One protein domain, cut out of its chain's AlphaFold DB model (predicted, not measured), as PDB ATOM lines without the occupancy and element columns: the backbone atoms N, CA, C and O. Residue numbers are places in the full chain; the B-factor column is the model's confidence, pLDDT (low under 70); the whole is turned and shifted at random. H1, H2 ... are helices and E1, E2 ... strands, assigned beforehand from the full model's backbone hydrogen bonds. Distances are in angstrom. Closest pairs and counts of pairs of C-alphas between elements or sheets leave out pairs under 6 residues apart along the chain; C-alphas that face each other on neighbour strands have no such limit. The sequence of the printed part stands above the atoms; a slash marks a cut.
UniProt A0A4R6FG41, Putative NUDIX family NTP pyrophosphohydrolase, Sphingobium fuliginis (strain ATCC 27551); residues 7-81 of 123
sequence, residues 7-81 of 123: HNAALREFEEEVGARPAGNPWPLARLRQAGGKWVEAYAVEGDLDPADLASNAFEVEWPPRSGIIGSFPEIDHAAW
ATOM      1  N   HIS A   7     -47.808  32.070 -58.668       90.19
ATOM      2  CA  HIS A   7     -48.922  31.495 -57.905       90.19
ATOM      3  C   HIS A   7     -48.660  30.044 -57.471       90.19
ATOM      4  O   HIS A   7     -49.086  29.650 -56.390       90.19
ATOM      5  N   ASN A   8     -47.940  29.254 -58.279       90.81
ATOM      6  CA  ASN A   8     -47.554  27.888 -57.909       90.81
ATOM      7  C   ASN A   8     -46.536  27.912 -56.775       90.81
ATOM      8  O   ASN A   8     -46.691  27.171 -55.809       90.81
ATOM      9  N   ALA A   9     -45.574  28.837 -56.854       91.94
ATOM     10  CA  ALA A   9     -44.653  29.076 -55.758       91.94
ATOM     11  C   ALA A   9     -45.414  29.488 -54.488       91.94
ATOM     12  O   ALA A   9     -45.196  28.885 -53.450       91.94
ATOM     13  N   ALA A  10     -46.360  30.432 -54.571       92.25
ATOM     14  CA  ALA A  10     -47.149  30.861 -53.413       92.25
ATOM     15  C   ALA A  10     -47.947  29.714 -52.762       92.25
ATOM     16  O   ALA A  10     -47.989  29.630 -51.541       92.25
ATOM     17  N   LEU A  11     -48.550  28.821 -53.556       92.19
ATOM     18  CA  LEU A  11     -49.264  27.652 -53.028       92.19
ATOM     19  C   LEU A  11     -48.324  26.644 -52.362       92.19
ATOM     20  O   LEU A  11     -48.658  26.134 -51.298       92.19
ATOM     21  N   ARG A  12     -47.173  26.359 -52.982       92.31
ATOM     22  CA  ARG A  12     -46.179  25.434 -52.430       92.31
ATOM     23  C   ARG A  12     -45.595  25.963 -51.120       92.31
ATOM     24  O   ARG A  12     -45.559  25.223 -50.153       92.31
ATOM     25  N   GLU A  13     -45.171  27.227 -51.087       90.44
ATOM     26  CA  GLU A  13     -44.623  27.854 -49.872       90.44
ATOM     27  C   GLU A  13     -45.672  27.872 -48.752       90.44
ATOM     28  O   GLU A  13     -45.369  27.521 -47.623       90.44
ATOM     29  N   PHE A  14     -46.934  28.193 -49.067       90.12
ATOM     30  CA  PHE A  14     -48.009  28.135 -48.075       90.12
ATOM     31  C   PHE A  14     -48.200  26.715 -47.518       90.12
ATOM     32  O   PHE A  14     -48.351  26.547 -46.315       90.12
ATOM     33  N   GLU A  15     -48.169  25.689 -48.370       90.06
ATOM     34  CA  GLU A  15     -48.257  24.287 -47.940       90.06
ATOM     35  C   GLU A  15     -47.048  23.865 -47.084       90.06
ATOM     36  O   GLU A  15     -47.232  23.164 -46.096       90.06
ATOM     37  N   GLU A  16     -45.838  24.322 -47.412       87.62
ATOM     38  CA  GLU A  16     -44.612  24.035 -46.651       87.62
ATOM     39  C   GLU A  16     -44.559  24.764 -45.294       87.62
ATOM     40  O   GLU A  16     -44.084  24.199 -44.309       87.62
ATOM     41  N   GLU A  17     -45.041  26.008 -45.224       85.00
ATOM     42  CA  GLU A  17     -44.997  26.825 -44.005       85.00
ATOM     43  C   GLU A  17     -46.192  26.577 -43.072       85.00
ATOM     44  O   GLU A  17     -46.046  26.703 -41.853       85.00
ATOM     45  N   VAL A  18     -47.367  26.254 -43.630       85.56
ATOM     46  CA  VAL A  18     -48.629  26.102 -42.884       85.56
ATOM     47  C   VAL A  18     -49.050  24.634 -42.743       85.56
ATOM     48  O   VAL A  18     -49.793  24.300 -41.825       85.56
ATOM     49  N   GLY A  19     -48.583  23.740 -43.618       86.25
ATOM     50  CA  GLY A  19     -48.922  22.313 -43.589       86.25
ATOM     51  C   GLY A  19     -50.234  21.952 -44.290       86.25
ATOM     52  O   GLY A  19     -50.617  20.783 -44.318       86.25
ATOM     53  N   ALA A  20     -50.928  22.932 -44.875       85.06
ATOM     54  CA  ALA A  20     -52.201  22.731 -45.555       85.06
ATOM     55  C   ALA A  20     -52.251  23.507 -46.869       85.06
ATOM     56  O   ALA A  20     -51.879  24.676 -46.938       85.06
ATOM     57  N   ARG A  21     -52.770  22.874 -47.922       87.25
ATOM     58  CA  ARG A  21     -52.969  23.522 -49.217       87.25
ATOM     59  C   ARG A  21     -54.402  24.051 -49.344       87.25
ATOM     60  O   ARG A  21     -55.337  23.257 -49.239       87.25
ATOM     61  N   PRO A  22     -54.609  25.348 -49.645       87.31
ATOM     62  CA  PRO A  22     -55.944  25.881 -49.887       87.31
ATOM     63  C   PRO A  22     -56.607  25.181 -51.081       87.31
ATOM     64  O   PRO A  22     -55.986  25.017 -52.132       87.31
ATOM     65  N   ALA A  23     -57.878  24.795 -50.935       86.62
ATOM     66  CA  ALA A  23     -58.634  24.128 -52.000       86.62
ATOM     67  C   ALA A  23     -59.082  25.088 -53.122       86.62
ATOM     68  O   ALA A  23     -59.341  24.659 -54.247       86.62
ATOM     69  N   GLY A  24     -59.201  26.384 -52.814       86.00
ATOM     70  CA  GLY A  24     -59.629  27.409 -53.762       86.00
ATOM     71  C   GLY A  24     -58.549  27.785 -54.779       86.00
ATOM     72  O   GLY A  24     -57.359  27.542 -54.586       86.00
ATOM     73  N   ASN A  25     -58.966  28.435 -55.870       89.38
ATOM     74  CA  ASN A  25     -58.026  28.986 -56.843       89.38
ATOM     75  C   ASN A  25     -57.556  30.379 -56.387       89.38
ATOM     76  O   ASN A  25     -58.382  31.299 -56.344       89.38
ATOM     77  N   PRO A  26     -56.265  30.567 -56.065       93.12
ATOM     78  CA  PRO A  26     -55.763  31.863 -55.641       93.12
ATOM     79  C   PRO A  26     -55.846  32.881 -56.781       93.12
ATOM     80  O   PRO A  26     -55.477  32.600 -57.924       93.12
ATOM     81  N   TRP A  27     -56.286  34.093 -56.462       94.12
ATOM     82  CA  TRP A  27     -56.318  35.221 -57.387       94.12
ATOM     83  C   TRP A  27     -55.292  36.290 -56.981       94.12
ATOM     84  O   TRP A  27     -55.013  36.452 -55.789       94.12
ATOM     85  N   PRO A  28     -54.683  37.015 -57.943       96.06
ATOM     86  CA  PRO A  28     -53.699  38.048 -57.629       96.06
ATOM     87  C   PRO A  28     -54.336  39.178 -56.819       96.06
ATOM     88  O   PRO A  28     -55.251  39.843 -57.303       96.06
ATOM     89  N   LEU A  29     -53.833  39.421 -55.608       96.88
ATOM     90  CA  LEU A  29     -54.372  40.442 -54.715       96.88
ATOM     91  C   LEU A  29     -53.703  41.797 -54.956       96.88
ATOM     92  O   LEU A  29     -54.360  42.774 -55.310       96.88
ATOM     93  N   ALA A  30     -52.388  41.863 -54.746       96.44
ATOM     94  CA  ALA A  30     -51.594  43.063 -54.987       96.44
ATOM     95  C   ALA A  30     -50.098  42.737 -55.043       96.44
ATOM     96  O   ALA A  30     -49.649  41.676 -54.611       96.44
ATOM     97  N   ARG A  31     -49.307  43.708 -55.508       96.12
ATOM     98  CA  ARG A  31     -47.844  43.666 -55.480       96.12
ATOM     99  C   ARG A  31     -47.301  44.902 -54.777       96.12
ATOM    100  O   ARG A  31     -47.615  46.022 -55.174       96.12
ATOM    101  N   LEU A  32     -46.467  44.706 -53.758       94.12
ATOM    102  CA  LEU A  32     -45.896  45.783 -52.946       94.12
ATOM    103  C   LEU A  32     -44.371  45.706 -52.922       94.12
ATOM    104  O   LEU A  32     -43.785  44.623 -52.936       94.12
ATOM    105  N   ARG A  33     -43.718  46.867 -52.842       92.00
ATOM    106  CA  ARG A  33     -42.280  46.959 -52.582       92.00
ATOM    107  C   ARG A  33     -42.058  47.213 -51.096       92.00
ATOM    108  O   ARG A  33     -42.512  48.224 -50.568       92.00
ATOM    109  N   GLN A  34     -41.371  46.299 -50.423       85.38
ATOM    110  CA  GLN A  34     -41.040  46.429 -49.005       85.38
ATOM    111  C   GLN A  34     -39.828  47.350 -48.791       85.38
ATOM    112  O   GLN A  34     -39.073  47.631 -49.722       85.38
ATOM    113  N   ALA A  35     -39.618  47.796 -47.546       80.69
ATOM    114  CA  ALA A  35     -38.568  48.754 -47.179       80.69
ATOM    115  C   ALA A  35     -37.148  48.309 -47.582       80.69
ATOM    116  O   ALA A  35     -36.335  49.141 -47.969       80.69
ATOM    117  N   GLY A  36     -36.869  47.000 -47.576       83.81
ATOM    118  CA  GLY A  36     -35.597  46.429 -48.043       83.81
ATOM    119  C   GLY A  36     -35.437  46.365 -49.570       83.81
ATOM    120  O   GLY A  36     -34.490  45.768 -50.062       83.81
ATOM    121  N   GLY A  37     -36.379  46.917 -50.341       87.44
ATOM    122  CA  GLY A  37     -36.354  46.929 -51.804       87.44
ATOM    123  C   GLY A  37     -36.943  45.685 -52.477       87.44
ATOM    124  O   GLY A  37     -37.198  45.747 -53.681       87.44
ATOM    125  N   LYS A  38     -37.210  44.612 -51.715       91.06
ATOM    126  CA  LYS A  38     -37.857  43.372 -52.177       91.06
ATOM    127  C   LYS A  38     -39.282  43.642 -52.666       91.06
ATOM    128  O   LYS A  38     -40.050  44.342 -52.005       91.06
ATOM    129  N   TRP A  39     -39.641  43.057 -53.806       92.44
ATOM    130  CA  TRP A  39     -41.026  42.984 -54.268       92.44
ATOM    131  C   TRP A  39     -41.713  41.754 -53.679       92.44
ATOM    132  O   TRP A  39     -41.143  40.666 -53.699       92.44
ATOM    133  N   VAL A  40     -42.932  41.938 -53.180       93.12
ATOM    134  CA  VAL A  40     -43.798  40.875 -52.668       93.12
ATOM    135  C   VAL A  40     -45.083  40.877 -53.478       93.12
ATOM    136  O   VAL A  40     -45.737  41.915 -53.599       93.12
ATOM    137  N   GLU A  41     -45.423  39.720 -54.034       95.19
ATOM    138  CA  GLU A  41     -46.700  39.467 -54.695       95.19
ATOM    139  C   GLU A  41     -47.575  38.657 -53.748       95.19
ATOM    140  O   GLU A  41     -47.160  37.606 -53.268       95.19
ATOM    141  N   ALA A  42     -48.758  39.184 -53.447       95.88
ATOM    142  CA  ALA A  42     -49.740  38.513 -52.616       95.88
ATOM    143  C   ALA A  42     -50.880  37.999 -53.485       95.88
ATOM    144  O   ALA A  42     -51.335  38.672 -54.417       95.88
ATOM    145  N   TYR A  43     -51.370  36.827 -53.112       96.06
ATOM    146  CA  TYR A  43     -52.570  36.221 -53.657       96.06
ATOM    147  C   TYR A  43     -53.594  36.075 -52.537       96.06
ATOM    148  O   TYR A  43     -53.230  35.993 -51.365       96.06
ATOM    149  N   ALA A  44     -54.867  36.056 -52.905       95.56
ATOM    150  CA  ALA A  44     -55.960  35.782 -51.989       95.56
ATOM    151  C   ALA A  44     -56.723  34.549 -52.466       95.56
ATOM    152  O   ALA A  44     -56.849  34.298 -53.663       95.56
ATOM    153  N   VAL A  45     -57.212  33.773 -51.511       93.75
ATOM    154  CA  VAL A  45     -57.992  32.564 -51.744       93.75
ATOM    155  C   VAL A  45     -59.044  32.475 -50.650       93.75
ATOM    156  O   VAL A  45     -58.759  32.759 -49.489       93.75
ATOM    157  N   GLU A  46     -60.270  32.145 -51.034       92.06
ATOM    158  CA  GLU A  46     -61.318  31.808 -50.077       92.06
ATOM    159  C   GLU A  46     -61.102  30.371 -49.602       92.06
ATOM    160  O   GLU A  46     -60.835  29.474 -50.409       92.06
ATOM    161  N   GLY A  47     -61.197  30.151 -48.297       88.19
ATOM    162  CA  GLY A  47     -61.018  28.837 -47.709       88.19
ATOM    163  C   GLY A  47     -61.305  28.846 -46.218       88.19
ATOM    164  O   GLY A  47     -61.293  29.896 -45.580       88.19
ATOM    165  N   ASP A  48     -61.548  27.651 -45.697       85.81
ATOM    166  CA  ASP A  48     -61.682  27.373 -44.275       85.81
ATOM    167  C   ASP A  48     -60.479  26.515 -43.874       85.81
ATOM    168  O   ASP A  48     -60.336  25.379 -44.328       85.81
ATOM    169  N   LEU A  49     -59.548  27.118 -43.143       84.31
ATOM    170  CA  LEU A  49     -58.299  26.499 -42.703       84.31
ATOM    171  C   LEU A  49     -58.358  26.398 -41.188       84.31
ATOM    172  O   LEU A  49     -58.547  27.420 -40.534       84.31
ATOM    173  N   ASP A  50     -58.189  25.202 -40.633       86.50
ATOM    174  CA  ASP A  50     -58.116  25.038 -39.184       86.50
ATOM    175  C   ASP A  50     -56.705  25.420 -38.705       86.50
ATOM    176  O   ASP A  50     -55.736  24.747 -39.064       86.50
ATOM    177  N   PRO A  51     -56.534  26.486 -37.898       86.25
ATOM    178  CA  PRO A  51     -55.221  26.839 -37.373       86.25
ATOM    179  C   PRO A  51     -54.619  25.759 -36.458       86.25
ATOM    180  O   PRO A  51     -53.415  25.795 -36.207       86.25
ATOM    181  N   ALA A  52     -55.426  24.814 -35.958       85.25
ATOM    182  CA  ALA A  52     -54.949  23.675 -35.175       85.25
ATOM    183  C   ALA A  52     -54.138  22.664 -36.007       85.25
ATOM    184  O   ALA A  52     -53.330  21.935 -35.435       85.25
ATOM    185  N   ASP A  53     -54.308  22.659 -37.332       84.19
ATOM    186  CA  ASP A  53     -53.586  21.776 -38.254       84.19
ATOM    187  C   ASP A  53     -52.235  22.363 -38.707       84.19
ATOM    188  O   ASP A  53     -51.582  21.810 -39.593       84.19
ATOM    189  N   LEU A  54     -51.796  23.481 -38.108       84.81
ATOM    190  CA  LEU A  54     -50.538  24.138 -38.450       84.81
ATOM    191  C   LEU A  54     -49.347  23.180 -38.286       84.81
ATOM    192  O   LEU A  54     -49.007  22.766 -37.175       84.81
ATOM    193  N   ALA A  55     -48.654  22.920 -39.391       83.81
ATOM    194  CA  ALA A  55     -47.394  22.190 -39.409       83.81
ATOM    195  C   ALA A  55     -46.349  23.002 -40.181       83.81
ATOM    196  O   ALA A  55     -46.345  23.012 -41.409       83.81
ATOM    197  N   SER A  56     -45.478  23.694 -39.445       83.00
ATOM    198  CA  SER A  56     -44.442  24.557 -40.016       83.00
ATOM    199  C   SER A  56     -43.077  23.877 -40.031       83.00
ATOM    200  O   SER A  56     -42.731  23.138 -39.102       83.00
ATOM    201  N   ASN A  57     -42.281  24.161 -41.063       85.12
ATOM    202  CA  ASN A  57     -40.871  23.782 -41.099       85.12
ATOM    203  C   ASN A  57     -40.119  24.350 -39.889       85.12
ATOM    204  O   ASN A  57     -40.478  25.388 -39.338       85.12
ATOM    205  N   ALA A  58     -39.057  23.662 -39.476       88.69
ATOM    206  CA  ALA A  58     -38.208  24.105 -38.380       88.69
ATOM    207  C   ALA A  58     -36.859  24.614 -38.889       88.69
ATOM    208  O   ALA A  58     -36.279  24.049 -39.818       88.69
ATOM    209  N   PHE A  59     -36.325  25.631 -38.220       91.38
ATOM    210  CA  PHE A  59     -34.969  26.122 -38.419       91.38
ATOM    211  C   PHE A  59     -34.118  25.881 -37.171       91.38
ATOM    212  O   PHE A  59     -34.613  25.809 -36.043       91.38
ATOM    213  N   GLU A  60     -32.813  25.754 -37.383       95.56
ATOM    214  CA  GLU A  60     -31.839  25.597 -36.310       95.56
ATOM    215  C   GLU A  60     -31.121  26.919 -36.048       95.56
ATOM    216  O   GLU A  60     -30.652  27.592 -36.968       95.56
ATOM    217  N   VAL A  61     -31.015  27.294 -34.776       95.56
ATOM    218  CA  VAL A  61     -30.260  28.476 -34.358       95.56
ATOM    219  C   VAL A  61     -29.622  28.240 -33.001       95.56
ATOM    220  O   VAL A  61     -30.135  27.499 -32.161       95.56
ATOM    221  N   GLU A  62     -28.486  28.890 -32.766       96.94
ATOM    222  CA  GLU A  62     -27.893  28.907 -31.439       96.94
ATOM    223  C   GLU A  62     -28.753  29.738 -30.478       96.94
ATOM    224  O   GLU A  62     -28.927  30.947 -30.670       96.94
ATOM    225  N   TRP A  63     -29.279  29.106 -29.427       94.38
ATOM    226  CA  TRP A  63     -30.115  29.783 -28.443       94.38
ATOM    227  C   TRP A  63     -29.987  29.168 -27.040       94.38
ATOM    228  O   TRP A  63     -30.155  27.957 -26.894       94.38
ATOM    229  N   PRO A  64     -29.766  29.973 -25.976       94.12
ATOM    230  CA  PRO A  64     -29.574  31.431 -25.970       94.12
ATOM    231  C   PRO A  64     -28.296  31.891 -26.701       94.12
ATOM    232  O   PRO A  64     -27.376  31.090 -26.869       94.12
ATOM    233  N   PRO A  65     -28.190  33.168 -27.119       94.12
ATOM    234  CA  PRO A  65     -27.046  33.632 -27.905       94.12
ATOM    235  C   PRO A  65     -25.702  33.453 -27.177       94.12
ATOM    236  O   PRO A  65     -25.567  33.881 -26.028       94.12
ATOM    237  N   ARG A  66     -24.683  32.925 -27.875       93.31
ATOM    238  CA  ARG A  66     -23.319  32.629 -27.370       93.31
ATOM    239  C   ARG A  66     -23.246  31.494 -26.335       93.31
ATOM    240  O   ARG A  66     -22.301  31.446 -25.550       93.31
ATOM    241  N   SER A  67     -24.238  30.610 -26.305       96.00
ATOM    242  CA  SER A  67     -24.256  29.413 -25.454       96.00
ATOM    243  C   SER A  67     -23.573  28.193 -26.082       96.00
ATOM    244  O   SER A  67     -23.222  27.263 -25.360       96.00
ATOM    245  N   GLY A  68     -23.398  28.171 -27.408       95.75
ATOM    246  CA  GLY A  68     -22.989  26.987 -28.171       95.75
ATOM    247  C   GLY A  68     -24.069  25.900 -28.284       95.75
ATOM    248  O   GLY A  68     -23.784  24.821 -28.800       95.75
ATOM    249  N   ILE A  69     -25.292  26.154 -27.801       96.44
ATOM    250  CA  ILE A  69     -26.415  25.211 -27.854       96.44
ATOM    251  C   ILE A  69     -27.236  25.495 -29.109       96.44
ATOM    252  O   ILE A  69     -27.837  26.561 -29.218       96.44
ATOM    253  N   ILE A  70     -27.290  24.535 -30.034       96.75
ATOM    254  CA  ILE A  70     -28.177  24.595 -31.202       96.75
ATOM    255  C   ILE A  70     -29.553  24.057 -30.808       96.75
ATOM    256  O   ILE A  70     -29.678  22.909 -30.382       96.75
ATOM    257  N   GLY A  71     -30.571  24.907 -30.930       94.31
ATOM    258  CA  GLY A  71     -31.974  24.544 -30.772       94.31
ATOM    259  C   GLY A  71     -32.694  24.532 -32.117       94.31
ATOM    260  O   GLY A  71     -32.317  25.266 -33.029       94.31
ATOM    261  N   SER A  72     -33.739  23.712 -32.218       95.00
ATOM    262  CA  SER A  72     -34.650  23.666 -33.364       95.00
ATOM    263  C   SER A  72     -35.975  24.331 -32.987       95.00
ATOM    264  O   SER A  72     -36.532  24.031 -31.927       95.00
ATOM    265  N   PHE A  73     -36.454  25.248 -33.827       91.00
ATOM    266  CA  PHE A  73     -37.667  26.040 -33.603       91.00
ATOM    267  C   PHE A  73     -38.512  26.076 -34.880       91.00
ATOM    268  O   PHE A  73     -37.929  26.120 -35.963       91.00
ATOM    269  N   PRO A  74     -39.852  26.079 -34.791       89.38
ATOM    270  CA  PRO A  74     -40.696  26.235 -35.971       89.38
ATOM    271  C   PRO A  74     -40.549  27.645 -36.562       89.38
ATOM    272  O   PRO A  74     -40.360  28.615 -35.824       89.38
ATOM    273  N   GLU A  75     -40.654  27.769 -37.883       87.69
ATOM    274  CA  GLU A  75     -40.691  29.063 -38.574       87.69
ATOM    275  C   GLU A  75     -41.975  29.835 -38.243       87.69
ATOM    276  O   GLU A  75     -41.925  31.047 -38.017       87.69
ATOM    277  N   ILE A  76     -43.103  29.126 -38.143       87.44
ATOM    278  CA  ILE A  76     -44.378  29.647 -37.643       87.44
ATOM    279  C   ILE A  76     -44.733  28.923 -36.345       87.44
ATOM    280  O   ILE A  76     -45.001  27.724 -36.328       87.44
ATOM    281  N   ASP A  77     -44.766  29.672 -35.248       86.81
ATOM    282  CA  ASP A  77     -45.108  29.173 -33.916       86.81
ATOM    283  C   ASP A  77     -46.621  29.145 -33.653       86.81
ATOM    284  O   ASP A  77     -47.093  28.357 -32.832       86.81
ATOM    285  N   HIS A  78     -47.385  30.006 -34.331       87.56
ATOM    286  CA  HIS A  78     -48.824  30.128 -34.138       87.56
ATOM    287  C   HIS A  78     -49.543  30.736 -35.351       87.56
ATOM    288  O   HIS A  78     -49.133  31.764 -35.894       87.56
ATOM    289  N   ALA A  79     -50.701  30.169 -35.693       88.75
ATOM    290  CA  ALA A  79     -51.633  30.703 -36.682       88.75
ATOM    291  C   ALA A  79     -53.005  30.961 -36.045       88.75
ATOM    292  O   ALA A  79     -53.418  30.269 -35.118       88.75
ATOM    293  N   ALA A  80     -53.720  31.971 -36.537       91.62
ATOM    294  CA  ALA A  80     -55.100  32.238 -36.147       91.62
ATOM    295  C   ALA A  80     -55.819  33.080 -37.200       91.62
ATOM    296  O   ALA A  80     -55.201  33.858 -37.932       91.62
ATOM    297  N   TRP A  81     -57.143  32.959 -37.215       92.75
ATOM    298  CA  TRP A  81     -58.012  33.859 -37.957       92.75
ATOM    299  C   TRP A  81     -58.185  35.183 -37.224       92.75
ATOM    300  O   TRP A  81     -58.325  35.229 -36.003       92.75
TER     301      TRP A  81
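Overview. This is residues 7 to 81 of the 123 residues of the protein "Putative NUDIX family NTP pyrophosphohydrolase" of Sphingobium fuliginis (strain ATCC 27551) (UniProt A0A4R6FG41). Two separate antiparallel hairpins, E1-E2 and E3-E4, form the two ends of a loose model, with the one helix, H1, between them and its first residues near E2. The 75 printed residues run H1, E1, E2, E3, E4, mixed in class, with under half in named elements. The radius of gyration of the C-alphas is 15.7 A and the spans are 46 by 34 by 21 A.

Along the chain. Find C-alpha 7 at (-48.922, 31.495, -57.905); from there H1, residues 7 to 18, runs 16.0 A. Next come E1, residues 27 to 33, 18.9 A, and E2, residues 39 to 44, 16.7 A. E3 is residues 58 to 62; E4, residues 70 to 74, ends at (-40.696, 26.235, -35.971).

Arrangement. In H1 every O i to N i+4 pair is within hydrogen-bond range. Its closest C-alpha pair with E2 is His 7 and Tyr 43, 7.3 A; E3 and E4 are apart from H1. In hairpin E1-E2, look at N 29 and O 42, 2.9 A; in hairpin E3-E4, at N 59 and O 73, 2.8 A.

Size, cuts and confidence. The C-alphas of Asn 25 and Ser 67 are farthest apart, 46.1 A. The E2 to E3 link is long, 13 residues. The printed part has no cut, and no printed residue is under pLDDT 70.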